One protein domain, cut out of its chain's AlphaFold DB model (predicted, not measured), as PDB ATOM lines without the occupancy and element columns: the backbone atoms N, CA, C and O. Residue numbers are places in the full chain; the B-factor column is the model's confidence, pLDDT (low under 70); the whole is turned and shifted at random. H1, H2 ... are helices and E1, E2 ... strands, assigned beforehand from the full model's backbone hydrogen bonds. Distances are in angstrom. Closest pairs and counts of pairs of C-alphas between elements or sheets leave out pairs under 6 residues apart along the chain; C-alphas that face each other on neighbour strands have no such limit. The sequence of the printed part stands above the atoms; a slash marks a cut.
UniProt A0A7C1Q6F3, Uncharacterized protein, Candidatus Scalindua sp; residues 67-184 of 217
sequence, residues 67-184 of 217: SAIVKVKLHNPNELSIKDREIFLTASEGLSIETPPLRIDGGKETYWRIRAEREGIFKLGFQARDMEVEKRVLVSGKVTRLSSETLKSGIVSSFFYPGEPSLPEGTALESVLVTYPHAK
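This is residues 67 to 184 of the 217 residues of an uncharacterized protein of Candidatus Scalindua sp (UniProt A0A7C1Q6F3). This is a sandwich of two unequal sheets, partly face to face: a twisted six-stranded sheet built on E5, E1 and E9, and a smaller sheet, E2, E6 and E7, which covers part of one of its faces. E3 and E4 lie beyond E5, E8 lies beyond E9, and the short helix H1 sits past E8, away from the smaller sheet. The printed part has 118 residues with nine named strands and one named helix, in the order E1 E2 E3 E4 E5 E6 E7 E8 H1 E9, and the class is mostly strand. The larger sheet is branched and the smaller has the order E2, E6, E7; neighbour strands in both are antiparallel. The whole is compact, with a radius of gyration of the C-alphas of 14.2 A and spans of 43 by 34 by 24 A.

In the larger sheet, E1 is residues 67 to 74, 23.1 A long, beginning at C-alpha 67 (26.547, -11.302, -7.700). E5 is residues 109 to 116, 22.3 A, and E9 is residues 173 to 178, 14.1 A, ending at C-alpha 178 (21.183, -17.900, -13.894). E3, residues 95 to 97, E4, residues 102 to 104, and E8, residues 149 to 151, are short. In the smaller sheet, E2 is residues 88 to 91, 10.0 A; E6, residues 120 to 128, and E7, residues 131 to 139, are 25.4 A each. H1 is residues 155 to 160, beginning at C-alpha 155 (7.005, -30.760, -24.371).

E1 has E5 on one side, with N 70 and O 112 2.8 A apart, and E9 on the other side, with N 71 and O 177 2.8 A apart. On the other side of E5 from E1, the pairing is staggered: E4 is beside residues 109 to 111, with N 102 and O 111 2.9 A apart, and E3 is beside residues 114 to 116, with N 115 and O 96 2.8 A apart. E4 and E5 form a hairpin. E8 is beside E9, with N 150 and O 176 3.0 A apart. In the other sheet E6 and E7 form a hairpin, with N 124 and O 135 2.8 A apart, and E2 is beside E6, with N 90 and O 125 2.8 A apart. The parts of the two sheets that face each other are 9.2 A apart, centre to centre, and the strands of the one stand at 22 degrees to those of the other. H1 is not on the larger sheet, but only just, with 4 pairs of C-alphas within 10 A; its closest C-alphas to E8 are those of Ser 157 and Leu 151, 7.0 A apart. In H1 every O i to N i+4 pair is within hydrogen-bond range.

The two C-alphas farthest apart, those of Ser 81 and Lys 184, are 43.3 A apart. The printed part has no cut. The links E1 to E2 and H1 to E9 are long. The mean pLDDT of the printed part is 72.3; 52 residues are under 70, among them residues 76 to 85 and 141 to 175.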
ATOM      1  N   SER A  67      26.021 -10.674  -6.487       88.56
ATOM      2  CA  SER A  67      26.547 -11.302  -7.700       88.56
ATOM      3  C   SER A  67      25.863 -12.642  -7.965       88.56
ATOM      4  O   SER A  67      25.584 -13.406  -7.041       88.56
ATOM      5  N   ALA A  68      25.648 -12.956  -9.239       86.94
ATOM      6  CA  ALA A  68      25.110 -14.224  -9.713       86.94
ATOM      7  C   ALA A  68      26.014 -14.832 -10.784       86.94
ATOM      8  O   ALA A  68      26.753 -14.130 -11.477       86.94
ATOM      9  N   ILE A  69      25.937 -16.152 -10.929       87.94
ATOM     10  CA  ILE A  69      26.642 -16.873 -11.987       87.94
ATOM     11  C   ILE A  69      25.662 -17.144 -13.120       87.94
ATOM     12  O   ILE A  69      24.565 -17.654 -12.908       87.94
ATOM     13  N   VAL A  70      26.073 -16.806 -14.331       85.50
ATOM     14  CA  VAL A  70      25.377 -17.133 -15.567       85.50
ATOM     15  C   VAL A  70      26.113 -18.298 -16.204       85.50
ATOM     16  O   VAL A  70      27.296 -18.184 -16.519       85.50
ATOM     17  N   LYS A  71      25.418 -19.417 -16.382       84.81
ATOM     18  CA  LYS A  71      25.913 -20.622 -17.041       84.81
ATOM     19  C   LYS A  71      25.192 -20.792 -18.369       84.81
ATOM     20  O   LYS A  71      23.967 -20.837 -18.414       84.81
ATOM     21  N   VAL A  72      25.956 -20.955 -19.437       82.62
ATOM     22  CA  VAL A  72      25.440 -21.295 -20.762       82.62
ATOM     23  C   VAL A  72      26.013 -22.638 -21.175       82.62
ATOM     24  O   VAL A  72      27.219 -22.862 -21.055       82.62
ATOM     25  N   LYS A  73      25.153 -23.532 -21.657       81.31
ATOM     26  CA  LYS A  73      25.537 -24.851 -22.154       81.31
ATOM     27  C   LYS A  73      25.288 -24.935 -23.655       81.31
ATOM     28  O   LYS A  73      24.211 -24.560 -24.114       81.31
ATOM     29  N   LEU A  74      26.267 -25.427 -24.407       75.94
ATOM     30  CA  LEU A  74      26.174 -25.644 -25.852       75.94
ATOM     31  C   LEU A  74      25.752 -27.077 -26.177       75.94
ATOM     32  O   LEU A  74      26.235 -28.036 -25.574       75.94
ATOM     33  N   HIS A  75      24.889 -27.212 -27.183       70.88
ATOM     34  CA  HIS A  75      24.500 -28.494 -27.751       70.88
ATOM     35  C   HIS A  75      25.542 -28.933 -28.789       70.88
ATOM     36  O   HIS A  75      25.844 -28.173 -29.702       70.88
ATOM     37  N   ASN A  76      26.084 -30.148 -28.652       66.56
ATOM     38  CA  ASN A  76      27.101 -30.722 -29.547       66.56
ATOM     39  C   ASN A  76      28.306 -29.792 -29.834       66.56
ATOM     40  O   ASN A  76      28.562 -29.434 -30.984       66.56
ATOM     41  N   PRO A  77      29.123 -29.448 -28.819       63.88
ATOM     42  CA  PRO A  77      30.265 -28.535 -28.982       63.88
ATOM     43  C   PRO A  77      31.299 -29.012 -30.016       63.88
ATOM     44  O   PRO A  77      32.035 -28.200 -30.570       63.88
ATOM     45  N   ASN A  78      31.356 -30.318 -30.294       62.97
ATOM     46  CA  ASN A  78      32.319 -30.918 -31.219       62.97
ATOM     47  C   ASN A  78      31.971 -30.707 -32.700       62.97
ATOM     48  O   ASN A  78      32.867 -30.793 -33.532       62.97
ATOM     49  N   GLU A  79      30.711 -30.406 -33.021       62.00
ATOM     50  CA  GLU A  79      30.259 -30.093 -34.386       62.00
ATOM     51  C   GLU A  79      30.413 -28.596 -34.714       62.00
ATOM     52  O   GLU A  79      30.337 -28.199 -35.874       62.00
ATOM     53  N   LEU A  80      30.655 -27.763 -33.695       63.00
ATOM     54  CA  LEU A  80      30.809 -26.312 -33.809       63.00
ATOM     55  C   LEU A  80      32.274 -25.927 -34.056       63.00
ATOM     56  O   LEU A  80      33.183 -26.407 -33.364       63.00
ATOM     57  N   SER A  81      32.495 -25.015 -35.009       61.97
ATOM     58  CA  SER A  81      33.817 -24.450 -35.293       61.97
ATOM     59  C   SER A  81      34.340 -23.654 -34.093       61.97
ATOM     60  O   SER A  81      33.566 -23.178 -33.266       61.97
ATOM     61  N   ILE A  82      35.660 -23.467 -33.987       63.50
ATOM     62  CA  ILE A  82      36.289 -22.777 -32.842       63.50
ATOM     63  C   ILE A  82      35.722 -21.359 -32.651       63.50
ATOM     64  O   ILE A  82      35.520 -20.936 -31.517       63.50
ATOM     65  N   LYS A  83      35.399 -20.660 -33.750       61.03
ATOM     66  CA  LYS A  83      34.749 -19.339 -33.715       61.03
ATOM     67  C   LYS A  83      33.298 -19.395 -33.232       61.03
ATOM     68  O   LYS A  83      32.866 -18.508 -32.511       61.03
ATOM     69  N   ASP A  84      32.569 -20.459 -33.555       61.28
ATOM     70  CA  ASP A  84      31.159 -20.625 -33.167       61.28
ATOM     71  C   ASP A  84      30.996 -21.021 -31.690       61.28
ATOM     72  O   ASP A  84      29.894 -20.988 -31.144       61.28
ATOM     73  N   ARG A  85      32.100 -21.384 -31.023       64.81
ATOM     74  CA  ARG A  85      32.164 -21.585 -29.567       64.81
ATOM     75  C   ARG A  85      32.338 -20.271 -28.798       64.81
ATOM     76  O   ARG A  85      32.271 -20.272 -27.566       64.81
ATOM     77  N   GLU A  86      32.596 -19.156 -29.481       70.38
ATOM     78  CA  GLU A  86      32.689 -17.849 -28.840       70.38
ATOM     79  C   GLU A  86      31.293 -17.270 -28.618       70.38
ATOM     80  O   GLU A  86      30.632 -16.799 -29.536       70.38
ATOM     81  N   ILE A  87      30.839 -17.333 -27.367       74.38
ATOM     82  CA  ILE A  87      29.601 -16.695 -26.926       74.38
ATOM     83  C   ILE A  87      29.958 -15.330 -26.343       74.38
ATOM     84  O   ILE A  87      30.764 -15.247 -25.411       74.38
ATOM     85  N   PHE A  88      29.331 -14.276 -26.860       78.56
ATOM     86  CA  PHE A  88      29.426 -12.938 -26.287       78.56
ATOM     87  C   PHE A  88      28.222 -12.679 -25.383       78.56
ATOM     88  O   PHE A  88      27.082 -12.965 -25.751       78.56
ATOM     89  N   LEU A  89      28.496 -12.167 -24.181       81.62
ATOM     90  CA  LEU A  89      27.483 -11.772 -23.212       81.62
ATOM     91  C   LEU A  89      27.393 -10.249 -23.185       81.62
ATOM     92  O   LEU A  89      28.368  -9.581 -22.842       81.62
ATOM     93  N   THR A  90      26.211  -9.725 -23.484       83.00
ATOM     94  CA  THR A  90      25.891  -8.303 -23.383       83.00
ATOM     95  C   THR A  90      24.905  -8.101 -22.243       83.00
ATOM     96  O   THR A  90      23.863  -8.755 -22.173       83.00
ATOM     97  N   ALA A  91      25.230  -7.195 -21.325       83.62
ATOM     98  CA  ALA A  91      24.381  -6.844 -20.197       83.62
ATOM     99  C   ALA A  91      23.743  -5.466 -20.417       83.62
ATOM    100  O   ALA A  91      24.398  -4.540 -20.890       83.62
ATOM    101  N   SER A  92      22.458  -5.339 -20.087       83.50
ATOM    102  CA  SER A  92      21.743  -4.053 -20.105       83.50
ATOM    103  C   SER A  92      22.099  -3.171 -18.900       83.50
ATOM    104  O   SER A  92      22.605  -3.657 -17.887       83.50
ATOM    105  N   GLU A  93      21.819  -1.865 -19.001       77.94
ATOM    106  CA  GLU A  93      22.167  -0.880 -17.970       77.94
ATOM    107  C   GLU A  93      21.561  -1.210 -16.593       77.94
ATOM    108  O   GLU A  93      20.383  -0.956 -16.337       77.94
ATOM    109  N   GLY A  94      22.380  -1.687 -15.657       78.50
ATOM    110  CA  GLY A  94      21.961  -2.116 -14.313       78.50
ATOM    111  C   GLY A  94      22.465  -3.506 -13.924       78.50
ATOM    112  O   GLY A  94      22.326  -3.904 -12.765       78.50
ATOM    113  N   LEU A  95      23.089  -4.213 -14.867       84.69
ATOM    114  CA  LEU A  95      23.910  -5.392 -14.629       84.69
ATOM    115  C   LEU A  95      25.342  -5.116 -15.094       84.69
ATOM    116  O   LEU A  95      25.544  -4.666 -16.220       84.69
ATOM    117  N   SER A  96      26.335  -5.449 -14.272       86.94
ATOM    118  CA  SER A  96      27.744  -5.426 -14.674       86.94
ATOM    119  C   SER A  96      28.318  -6.832 -14.779       86.94
ATOM    120  O   SER A  96      28.024  -7.709 -13.970       86.94
ATOM    121  N   ILE A  97      29.135  -7.063 -15.807       86.88
ATOM    122  CA  ILE A  97      29.859  -8.321 -15.999       86.88
ATOM    123  C   ILE A  97      31.195  -8.185 -15.268       86.88
ATOM    124  O   ILE A  97      32.031  -7.368 -15.641       86.88
ATOM    125  N   GLU A  98      31.392  -8.968 -14.213       85.69
ATOM    126  CA  GLU A  98      32.580  -8.866 -13.359       85.69
ATOM    127  C   GLU A  98      33.751  -9.714 -13.855       85.69
ATOM    128  O   GLU A  98      34.898  -9.440 -13.511       85.69
ATOM    129  N   THR A  99      33.476 -10.774 -14.620       84.94
ATOM    130  CA  THR A  99      34.500 -11.734 -15.045       84.94
ATOM    131  C   THR A  99      34.466 -11.984 -16.550       84.94
ATOM    132  O   THR A  99      33.378 -12.063 -17.130       84.94
ATOM    133  N   PRO A 100      35.633 -12.213 -17.182       83.00
ATOM    134  CA  PRO A 100      35.685 -12.728 -18.546       83.00
ATOM    135  C   PRO A 100      35.046 -14.132 -18.637       83.00
ATOM    136  O   PRO A 100      34.896 -14.801 -17.608       83.00
ATOM    137  N   PRO A 101      34.674 -14.592 -19.849       84.88
ATOM    138  CA  PRO A 101      34.087 -15.916 -20.053       84.88
ATOM    139  C   PRO A 101      35.023 -17.027 -19.569       84.88
ATOM    140  O   PRO A 101      36.122 -17.198 -20.098       84.88
ATOM    141  N   LEU A 102      34.564 -17.826 -18.606       84.56
ATOM    142  CA  LEU A 102      35.252 -19.036 -18.163       84.56
ATOM    143  C   LEU A 102      34.652 -20.253 -18.867       84.56
ATOM    144  O   LEU A 102      33.490 -20.589 -18.649       84.56
ATOM    145  N   ARG A 103      35.449 -20.925 -19.697       83.19
ATOM    146  CA  ARG A 103      35.031 -22.113 -20.452       83.19
ATOM    147  C   ARG A 103      35.488 -23.383 -19.746       83.19
ATOM    148  O   ARG A 103      36.664 -23.523 -19.423       83.19
ATOM    149  N   ILE A 104      34.564 -24.313 -19.544       80.81
ATOM    150  CA  ILE A 104      34.806 -25.626 -18.941       80.81
ATOM    151  C   ILE A 104      34.419 -26.705 -19.963       80.81
ATOM    152  O   ILE A 104      33.571 -26.480 -20.830       80.81
ATOM    153  N   ASP A 105      35.077 -27.864 -19.890       75.50
ATOM    154  CA  ASP A 105      34.790 -29.037 -20.732       75.50
ATOM    155  C   ASP A 105      34.910 -28.737 -22.242       75.50
ATOM    156  O   ASP A 105      33.976 -28.900 -23.025       75.50
ATOM    157  N   GLY A 106      36.055 -28.174 -22.654       68.12
ATOM    158  CA  GLY A 106      36.349 -27.895 -24.070       68.12
ATOM    159  C   GLY A 106      35.470 -26.818 -24.724       68.12
ATOM    160  O   GLY A 106      35.441 -26.713 -25.953       68.12
ATOM    161  N   GLY A 107      34.761 -26.019 -23.915       68.19
ATOM    162  CA  GLY A 107      33.825 -24.989 -24.373       68.19
ATOM    163  C   GLY A 107      32.360 -25.419 -24.347       68.19
ATOM    164  O   GLY A 107      31.514 -24.647 -24.776       68.19
ATOM    165  N   LYS A 108      32.034 -26.609 -23.827       76.38
ATOM    166  CA  LYS A 108      30.644 -27.059 -23.661       76.38
ATOM    167  C   LYS A 108      29.859 -26.191 -22.685       76.38
ATOM    168  O   LYS A 108      28.665 -25.974 -22.879       76.38
ATOM    169  N   GLU A 109      30.523 -25.718 -21.636       82.50
ATOM    170  CA  GLU A 109      29.929 -24.857 -20.622       82.50
ATOM    171  C   GLU A 109      30.720 -23.557 -20.525       82.50
ATOM    172  O   GLU A 109      31.945 -23.579 -20.397       82.50
ATOM    173  N   THR A 110      30.025 -22.423 -20.569       84.44
ATOM    174  CA  THR A 110      30.634 -21.108 -20.360       84.44
ATOM    175  C   THR A 110      29.969 -20.402 -19.189       84.44
ATOM    176  O   THR A 110      28.742 -20.393 -19.069       84.44
ATOM    177  N   TYR A 111      30.798 -19.834 -18.318       86.88
ATOM    178  CA  TYR A 111      30.405 -19.199 -17.072       86.88
ATOM    179  C   TYR A 111      30.809 -17.726 -17.069       86.88
ATOM    180  O   TYR A 111      31.941 -17.381 -17.414       86.88
ATOM    181  N   TRP A 112      29.900 -16.876 -16.603       88.81
ATOM    182  CA  TRP A 112      30.158 -15.469 -16.303       88.81
ATOM    183  C   TRP A 112      29.643 -15.137 -14.913       88.81
ATOM    184  O   TRP A 112      28.617 -15.668 -14.485       88.81
ATOM    185  N   ARG A 113      30.318 -14.225 -14.220       88.75
ATOM    186  CA  ARG A 113      29.797 -13.604 -13.007       88.75
ATOM    187  C   ARG A 113      29.229 -12.236 -13.357       88.75
ATOM    188  O   ARG A 113      29.933 -11.403 -13.925       88.75
ATOM    189  N   ILE A 114      27.965 -12.025 -13.019       89.44
ATOM    190  CA  ILE A 114      27.286 -10.736 -13.146       89.44
ATOM    191  C   ILE A 114      27.021 -10.166 -11.759       89.44
ATOM    192  O   ILE A 114      26.802 -10.927 -10.817       89.44
ATOM    193  N   ARG A 115      26.989  -8.844 -11.636       88.62
ATOM    194  CA  ARG A 115      26.567  -8.135 -10.431       88.62
ATOM    195  C   ARG A 115      25.323  -7.313 -10.732       88.62
ATOM    196  O   ARG A 115      25.258  -6.617 -11.743       88.62
ATOM    197  N   ALA A 116      24.339  -7.409  -9.849       89.00
ATOM    198  CA  ALA A 116      23.157  -6.567  -9.881       89.00
ATOM    199  C   ALA A 116      23.491  -5.196  -9.287       89.00
ATOM    200  O   ALA A 116      23.916  -5.118  -8.139       89.00
ATOM    201  N   GLU A 117      23.306  -4.110 -10.030       86.94
ATOM    202  CA  GLU A 117      23.643  -2.762  -9.544       86.94
ATOM    203  C   GLU A 117      22.416  -1.977  -9.094       86.94
ATOM    204  O   GLU A 117      22.473  -1.229  -8.121       86.94
ATOM    205  N   ARG A 118      21.296  -2.149  -9.797       83.94
ATOM    206  CA  ARG A 118      20.050  -1.414  -9.551       83.94
ATOM    207  C   ARG A 118      18.880  -2.377  -9.478       83.94
ATOM    208  O   ARG A 118      18.943  -3.456 -10.050       83.94
ATOM    209  N   GLU A 119      17.808  -1.992  -8.791       85.25
ATOM    210  CA  GLU A 119      16.547  -2.736  -8.872       85.25
ATOM    211  C   GLU A 119      15.895  -2.521 -10.238       85.25
ATOM    212  O   GLU A 119      15.909  -1.414 -10.781       85.25
ATOM    213  N   GLY A 120      15.319  -3.578 -10.802       83.69
ATOM    214  CA  GLY A 120      14.701  -3.527 -12.116       83.69
ATOM    215  C   GLY A 120      14.613  -4.883 -12.802       83.69
ATOM    216  O   GLY A 120      15.060  -5.917 -12.299       83.69
ATOM    217  N   ILE A 121      13.996  -4.858 -13.980       83.31
ATOM    218  CA  ILE A 121      13.981  -5.980 -14.913       83.31
ATOM    219  C   ILE A 121      15.030  -5.674 -15.970       83.31
ATOM    220  O   ILE A 121      14.854  -4.754 -16.767       83.31
ATOM    221  N   PHE A 122      16.098  -6.456 -15.984       84.38
ATOM    222  CA  PHE A 122      17.192  -6.320 -16.933       84.38
ATOM    223  C   PHE A 122      17.182  -7.478 -17.917       84.38
ATOM    224  O   PHE A 122      16.589  -8.531 -17.682       84.38
ATOM    225  N   LYS A 123      17.848  -7.274 -19.044       83.88
ATOM    226  CA  LYS A 123      18.075  -8.288 -20.068       83.88
ATOM    227  C   LYS A 123      19.565  -8.603 -20.184       83.88
ATOM    228  O   LYS A 123      20.403  -7.701 -20.112       83.88
ATOM    229  N   LEU A 124      19.863  -9.880 -20.372       83.00
ATOM    230  CA  LEU A 124      21.148 -10.404 -20.808       83.00
ATOM    231  C   LEU A 124      20.986 -10.898 -22.242       83.00
ATOM    232  O   LEU A 124      20.202 -11.814 -22.482       83.00
ATOM    233  N   GLY A 125      21.703 -10.282 -23.174       81.69
ATOM    234  CA  GLY A 125      21.809 -10.744 -24.551       81.69
ATOM    235  C   GLY A 125      22.963 -11.731 -24.674       81.69
ATOM    236  O   GLY A 125      24.086 -11.433 -24.267       81.69
ATOM    237  N   PHE A 126      22.693 -12.910 -25.220       78.88
ATOM    238  CA  PHE A 126      23.706 -13.885 -25.597       78.88
ATOM    239  C   PHE A 126      23.785 -13.917 -27.113       78.88
ATOM    240  O   PHE A 126      22.806 -14.261 -27.778       78.88
ATOM    241  N   GLN A 127      24.955 -13.598 -27.648       75.50
ATOM    242  CA  GLN A 127      25.222 -13.716 -29.069       75.50
ATOM    243  C   GLN A 127      26.000 -15.008 -29.305       75.50
ATOM    244  O   GLN A 127      27.162 -15.131 -28.910       75.50
ATOM    245  N   ALA A 128      25.326 -15.992 -29.901       65.88
ATOM    246  CA  ALA A 128      25.914 -17.252 -30.335       65.88
ATOM    247  C   ALA A 128      25.608 -17.427 -31.828       65.88
ATOM    248  O   ALA A 128      24.441 -17.554 -32.209       65.88
ATOM    249  N   ARG A 129      26.653 -17.428 -32.670       69.56
ATOM    250  CA  ARG A 129      26.542 -17.372 -34.141       69.56
ATOM    251  C   ARG A 129      25.899 -16.052 -34.623       69.56
ATOM    252  O   ARG A 129      26.494 -15.005 -34.406       69.56
ATOM    253  N   ASP A 130      24.699 -16.120 -35.217       57.44
ATOM    254  CA  ASP A 130      23.896 -15.007 -35.775       57.44
ATOM    255  C   ASP A 130      22.550 -14.828 -35.043       57.44
ATOM    256  O   ASP A 130      21.666 -14.113 -35.512       57.44
ATOM    257  N   MET A 131      22.345 -15.521 -33.918       59.47
ATOM    258  CA  MET A 131      21.117 -15.396 -33.136       59.47
ATOM    259  C   MET A 131      21.409 -14.725 -31.803       59.47
ATOM    260  O   MET A 131      22.275 -15.160 -31.040       59.47
ATOM    261  N   GLU A 132      20.642 -13.676 -31.530       69.25
ATOM    262  CA  GLU A 132      20.585 -13.035 -30.229       69.25
ATOM    263  C   GLU A 132      19.511 -13.728 -29.391       69.25
ATOM    264  O   GLU A 132      18.334 -13.778 -29.755       69.25
ATOM    265  N   VAL A 133      19.931 -14.303 -28.269       71.31
ATOM    266  CA  VAL A 133      19.026 -14.864 -27.269       71.31
ATOM    267  C   VAL A 133      18.985 -13.906 -26.095       71.31
ATOM    268  O   VAL A 133      20.003 -13.659 -25.458       71.31
ATOM    269  N   GLU A 134      17.802 -13.399 -25.770       76.19
ATOM    270  CA  GLU A 134      17.609 -12.576 -24.582       76.19
ATOM    271  C   GLU A 134      17.164 -13.436 -23.392       76.19
ATOM    272  O   GLU A 134      16.192 -14.189 -23.478       76.19
ATOM    273  N   LYS A 135      17.815 -13.263 -22.241       75.31
ATOM    274  CA  LYS A 135      17.329 -13.753 -20.947       75.31
ATOM    275  C   LYS A 135      17.007 -12.593 -20.027       75.31
ATOM    276  O   LYS A 135      17.766 -11.631 -19.936       75.31
ATOM    277  N   ARG A 136      15.898 -12.688 -19.299       79.00
ATOM    278  CA  ARG A 136      15.527 -11.679 -18.305       79.00
ATOM    279  C   ARG A 136      16.196 -11.987 -16.971       79.00
ATOM    280  O   ARG A 136      16.217 -13.127 -16.515       79.00
ATOM    281  N   VAL A 137      16.718 -10.952 -16.334       78.69
ATOM    282  CA  VAL A 137      17.253 -10.995 -14.977       78.69
ATOM    283  C   VAL A 137      16.478 -10.013 -14.128       78.69
ATOM    284  O   VAL A 137      16.316  -8.848 -14.487       78.69
ATOM    285  N   LEU A 138      15.977 -10.496 -13.001       80.12
ATOM    286  CA  LEU A 138      15.150  -9.707 -12.110       80.12
ATOM    287  C   LEU A 138      15.927  -9.378 -10.845       80.12
ATOM    288  O   LEU A 138      16.380 -10.275 -10.128       80.12
ATOM    289  N   VAL A 139      16.041  -8.083 -10.577       80.62
ATOM    290  CA  VAL A 139      16.649  -7.542  -9.367       80.62
ATOM    291  C   VAL A 139      15.555  -6.820  -8.594       80.62
ATOM    292  O   VAL A 139      14.973  -5.854  -9.085       80.62
ATOM    293  N   SER A 140      15.208  -7.319  -7.412       77.38
ATOM    294  CA  SER A 140      14.112  -6.770  -6.612       77.38
ATOM    295  C   SER A 140      14.210  -7.217  -5.160       77.38
ATOM    296  O   SER A 140      14.438  -8.393  -4.890       77.38
ATOM    297  N   GLY A 141      13.931  -6.311  -4.220       65.12
ATOM    298  CA  GLY A 141      13.708  -6.653  -2.812       65.12
ATOM    299  C   GLY A 141      12.387  -7.380  -2.511       65.12
ATOM    300  O   GLY A 141      12.137  -7.725  -1.357       65.12
ATOM    301  N   LYS A 142      11.505  -7.605  -3.498       67.62
ATOM    302  CA  LYS A 142      10.194  -8.254  -3.300       67.62
ATOM    303  C   LYS A 142      10.169  -9.685  -3.830       67.62
ATOM    304  O   LYS A 142      10.696  -9.975  -4.901       67.62
ATOM    305  N   VAL A 143       9.455 -10.570  -3.127       61.56
ATOM    306  CA  VAL A 143       9.168 -11.928  -3.615       61.56
ATOM    307  C   VAL A 143       8.272 -11.833  -4.845       61.56
ATOM    308  O   VAL A 143       7.161 -11.306  -4.791       61.56
ATOM    309  N   THR A 144       8.750 -12.355  -5.963       60.38
ATOM    310  CA  THR A 144       8.043 -12.345  -7.242       60.38
ATOM    311  C   THR A 144       8.410 -13.596  -8.030       60.38
ATOM    312  O   THR A 144       9.390 -14.271  -7.719       60.38
ATOM    313  N   ARG A 145       7.582 -13.940  -9.018       57.06
ATOM    314  CA  ARG A 145       7.762 -15.142  -9.836       57.06
ATOM    315  C   ARG A 145       9.069 -15.024 -10.620       57.06
ATOM    316  O   ARG A 145       9.245 -14.059 -11.359       57.06
ATOM    317  N   LEU A 146       9.946 -16.014 -10.475       62.41
ATOM    318  CA  LEU A 146      11.272 -16.016 -11.080       62.41
ATOM    319  C   LEU A 146      11.528 -17.352 -11.772       62.41
ATOM    320  O   LEU A 146      11.214 -18.409 -11.233       62.41
ATOM    321  N   SER A 147      12.122 -17.306 -12.958       58.06
ATOM    322  CA  SER A 147      12.602 -18.498 -13.649       58.06
ATOM    323  C   SER A 147      14.127 -18.474 -13.623       58.06
ATOM    324  O   SER A 147      14.754 -17.555 -14.141       58.06
ATOM    325  N   SER A 148      14.736 -19.455 -12.960       56.12
ATOM    326  CA  SER A 148      16.196 -19.574 -12.882       56.12
ATOM    327  C   SER A 148      16.799 -20.181 -14.153       56.12
ATOM    328  O   SER A 148      17.915 -19.836 -14.550       56.12
ATOM    329  N   GLU A 149      16.043 -21.019 -14.860       56.03
ATOM    330  CA  GLU A 149      16.541 -21.837 -15.963       56.03
ATOM    331  C   GLU A 149      15.662 -21.723 -17.211       56.03
ATOM    332  O   GLU A 149      14.439 -21.822 -17.132       56.03
ATOM    333  N   THR A 150      16.309 -21.525 -18.362       55.88
ATOM    334  CA  THR A 150      15.676 -21.522 -19.686       55.88
ATOM    335  C   THR A 150      16.284 -22.677 -20.481       55.88
ATOM    336  O   THR A 150      17.488 -22.675 -20.751       55.88
ATOM    337  N   LEU A 151      15.475 -23.684 -20.816       56.12
ATOM    338  CA  LEU A 151      15.909 -24.871 -21.561       56.12
ATOM    339  C   LEU A 151      15.502 -24.790 -23.041       56.12
ATOM    340  O   LEU A 151      14.572 -24.070 -23.418       56.12
ATOM    341  N   LYS A 152      16.188 -25.571 -23.884       48.72
ATOM    342  CA  LYS A 152      15.787 -25.839 -25.271       48.72
ATOM    343  C   LYS A 152      14.398 -26.499 -25.324       48.72
ATOM    344  O   LYS A 152      14.043 -27.301 -24.455       48.72
ATOM    345  N   SER A 153      13.620 -26.122 -26.342       48.25
ATOM    346  CA  SER A 153      12.226 -26.542 -26.555       48.25
ATOM    347  C   SER A 153      12.032 -28.061 -26.420       48.25
ATOM    348  O   SER A 153      12.731 -28.851 -27.054       48.25
ATOM    349  N   GLY A 154      11.073 -28.460 -25.580       50.53
ATOM    350  CA  GLY A 154      10.617 -29.836 -25.392       50.53
ATOM    351  C   GLY A 154       9.304 -29.861 -24.604       50.53
ATOM    352  O   GLY A 154       9.135 -29.117 -23.642       50.53
ATOM    353  N   ILE A 155       8.345 -30.705 -25.002       48.19
ATOM    354  CA  ILE A 155       7.005 -30.760 -24.371       48.19
ATOM    355  C   ILE A 155       7.115 -31.095 -22.873       48.19
ATOM    356  O   ILE A 155       6.410 -30.530 -22.041       48.19
ATOM    357  N   VAL A 156       8.055 -31.977 -22.524       55.06
ATOM    358  CA  VAL A 156       8.321 -32.387 -21.141       55.06
ATOM    359  C   VAL A 156       9.069 -31.294 -20.367       55.06
ATOM    360  O   VAL A 156       8.695 -30.993 -19.238       55.06
ATOM    361  N   SER A 157      10.075 -30.643 -20.964       58.44
ATOM    362  CA  SER A 157      10.819 -29.557 -20.305       58.44
ATOM    363  C   SER A 157       9.946 -28.321 -20.069       58.44
ATOM    364  O   SER A 157      10.006 -27.740 -18.992       58.44
ATOM    365  N   SER A 158       9.062 -27.977 -21.005       61.41
ATOM    366  CA  SER A 158       8.104 -26.872 -20.852       61.41
ATOM    367  C   SER A 158       7.122 -27.105 -19.695       61.41
ATOM    368  O   SER A 158       6.815 -26.184 -18.939       61.41
ATOM    369  N   PHE A 159       6.684 -28.354 -19.492       64.38
ATOM    370  CA  PHE A 159       5.805 -28.706 -18.376       64.38
ATOM    371  C   PHE A 159       6.498 -28.592 -17.011       64.38
ATOM    372  O   PHE A 159       5.901 -28.080 -16.068       64.38
ATOM    373  N   PHE A 160       7.754 -29.038 -16.895       61.94
ATOM    374  CA  PHE A 160       8.508 -28.953 -15.637       61.94
ATOM    375  C   PHE A 160       9.086 -27.552 -15.360       61.94
ATOM    376  O   PHE A 160       9.302 -27.215 -14.197       61.94
ATOM    377  N   TYR A 161       9.273 -26.716 -16.389       63.72
ATOM    378  CA  TYR A 161       9.854 -25.371 -16.284       63.72
ATOM    379  C   TYR A 161       8.994 -24.282 -16.968       63.72
ATOM    380  O   TYR A 161       9.477 -23.576 -17.851       63.72
ATOM    381  N   PRO A 162       7.735 -24.048 -16.543       59.22
ATOM    382  CA  PRO A 162       6.806 -23.119 -17.205       59.22
ATOM    383  C   PRO A 162       7.099 -21.625 -16.925       59.22
ATOM    384  O   PRO A 162       6.212 -20.771 -17.032       59.22
ATOM    385  N   GLY A 163       8.299 -21.301 -16.435       55.47
ATOM    386  CA  GLY A 163       8.672 -19.980 -15.926       55.47
ATOM    387  C   GLY A 163       9.109 -18.979 -16.999       55.47
ATOM    388  O   GLY A 163       8.886 -17.782 -16.819       55.47
ATOM    389  N   GLU A 164       9.666 -19.448 -18.116       58.59
ATOM    390  CA  GLU A 164      10.178 -18.620 -19.212       58.59
ATOM    391  C   GLU A 164       9.927 -19.266 -20.583       58.59
ATOM    392  O   GLU A 164       9.818 -20.489 -20.670       58.59
ATOM    393  N   PRO A 165       9.805 -18.458 -21.655       54.97
ATOM    394  CA  PRO A 165       9.701 -18.982 -23.012       54.97
ATOM    395  C   PRO A 165      10.958 -19.788 -23.369       54.97
ATOM    396  O   PRO A 165      12.077 -19.354 -23.099       54.97
ATOM    397  N   SER A 166      10.757 -20.965 -23.965       59.97
ATOM    398  CA  SER A 166      11.835 -21.846 -24.425       59.97
ATOM    399  C   SER A 166      12.774 -21.136 -25.402       59.97
ATOM    400  O   SER A 166      12.353 -20.250 -26.148       59.97
ATOM    401  N   LEU A 167      14.038 -21.568 -25.441       59.72
ATOM    402  CA  LEU A 167      14.997 -21.088 -26.441       59.72
ATOM    403  C   LEU A 167      14.469 -21.357 -27.871       59.72
ATOM    404  O   LEU A 167      13.918 -22.443 -28.095       59.72
ATOM    405  N   PRO A 168      14.641 -20.417 -28.827       60.00
ATOM    406  CA  PRO A 168      14.220 -20.593 -30.217       60.00
ATOM    407  C   PRO A 168      14.759 -21.887 -30.841       60.00
ATOM    408  O   PRO A 168      15.919 -22.258 -30.650       60.00
ATOM    409  N   GLU A 169      13.928 -22.579 -31.620       55.28
ATOM    410  CA  GLU A 169      14.359 -23.777 -32.341       55.28
ATOM    411  C   GLU A 169      15.419 -23.400 -33.391       55.28
ATOM    412  O   GLU A 169      15.180 -22.566 -34.258       55.28
ATOM    413  N   GLY A 170      16.620 -23.982 -33.277       57.38
ATOM    414  CA  GLY A 170      17.768 -23.677 -34.145       57.38
ATOM    415  C   GLY A 170      18.956 -23.004 -33.446       57.38
ATOM    416  O   GLY A 170      20.017 -22.875 -34.058       57.38
ATOM    417  N   THR A 171      18.835 -22.631 -32.167       62.12
ATOM    418  CA  THR A 171      19.976 -22.120 -31.390       62.12
ATOM    419  C   THR A 171      20.981 -23.231 -31.071       62.12
ATOM    420  O   THR A 171      20.599 -24.341 -30.690       62.12
ATOM    421  N   ALA A 172      22.279 -22.911 -31.134       62.94
ATOM    422  CA  ALA A 172      23.354 -23.794 -30.660       62.94
ATOM    423  C   ALA A 172      23.359 -23.968 -29.124       62.94
ATOM    424  O   ALA A 172      24.038 -24.846 -28.592       62.94
ATOM    425  N   LEU A 173      22.591 -23.140 -28.406       64.88
ATOM    426  CA  LEU A 173      22.433 -23.197 -26.955       64.88
ATOM    427  C   LEU A 173      21.499 -24.351 -26.545       64.88
ATOM    428  O   LEU A 173      20.403 -24.511 -27.084       64.88
ATOM    429  N   GLU A 174      21.937 -25.147 -25.574       68.56
ATOM    430  CA  GLU A 174      21.164 -26.211 -24.922       68.56
ATOM    431  C   GLU A 174      20.382 -25.668 -23.717       68.56
ATOM    432  O   GLU A 174      19.196 -25.963 -23.551       68.56
ATOM    433  N   SER A 175      21.035 -24.859 -22.880       67.75
ATOM    434  CA  SER A 175      20.404 -24.209 -21.733       67.75
ATOM    435  C   SER A 175      21.138 -22.937 -21.320       67.75
ATOM    436  O   SER A 175      22.353 -22.804 -21.496       67.75
ATOM    437  N   VAL A 176      20.383 -21.999 -20.747       70.94
ATOM    438  CA  VAL A 176      20.908 -20.799 -20.090       70.94
ATOM    439  C   VAL A 176      20.381 -20.782 -18.660       70.94
ATOM    440  O   VAL A 176      19.177 -20.664 -18.425       70.94
ATOM    441  N   LEU A 177      21.276 -20.871 -17.685       76.75
ATOM    442  CA  LEU A 177      20.965 -20.893 -16.262       76.75
ATOM    443  C   LEU A 177      21.541 -19.648 -15.592       76.75
ATOM    444  O   LEU A 177      22.703 -19.304 -15.792       76.75
ATOM    445  N   VAL A 178      20.730 -18.978 -14.779       78.19
ATOM    446  CA  VAL A 178      21.183 -17.900 -13.894       78.19
ATOM    447  C   VAL A 178      21.037 -18.404 -12.466       78.19
ATOM    448  O   VAL A 178      19.945 -18.780 -12.037       78.19
ATOM    449  N   THR A 179      22.148 -18.467 -11.740       80.00
ATOM    450  CA  THR A 179      22.187 -18.951 -10.362       80.00
ATOM    451  C   THR A 179      21.592 -17.896  -9.440       80.00
ATOM    452  O   THR A 179      22.276 -16.963  -9.022       80.00
ATOM    453  N   TYR A 180      20.309 -18.058  -9.126       79.00
ATOM    454  CA  TYR A 180      19.625 -17.265  -8.114       79.00
ATOM    455  C   TYR A 180      19.724 -17.922  -6.734       79.00
ATOM    456  O   TYR A 180      19.716 -19.151  -6.633       79.00
ATOM    457  N   PRO A 181      19.779 -17.128  -5.655       78.56
ATOM    458  CA  PRO A 181      19.708 -17.662  -4.305       78.56
ATOM    459  C   PRO A 181      18.330 -18.287  -4.027       78.56
ATOM    460  O   PRO A 181      17.294 -17.776  -4.463       78.56
ATOM    461  N   HIS A 182      18.312 -19.383  -3.259       79.38
ATOM    462  CA  HIS A 182      17.066 -20.020  -2.825       79.38
ATOM    463  C   HIS A 182      16.242 -19.072  -1.951       79.38
ATOM    464  O   HIS A 182      16.779 -18.397  -1.060       79.38
ATOM    465  N   ALA A 183      14.930 -19.039  -2.177       79.44
ATOM    466  CA  ALA A 183      14.039 -18.285  -1.312       79.44
ATOM    467  C   ALA A 183      13.841 -19.025   0.017       79.44
ATOM    468  O   ALA A 183      13.731 -20.250   0.078       79.44
ATOM    469  N   LYS A 184      13.774 -18.260   1.106       79.31
ATOM    470  CA  LYS A 184      13.398 -18.766   2.427       79.31
ATOM    471  C   LYS A 184      12.133 -18.053   2.861       79.31
ATOM    472  O   LYS A 184      12.040 -16.832   2.734       79.31
TER     473      LYS A 184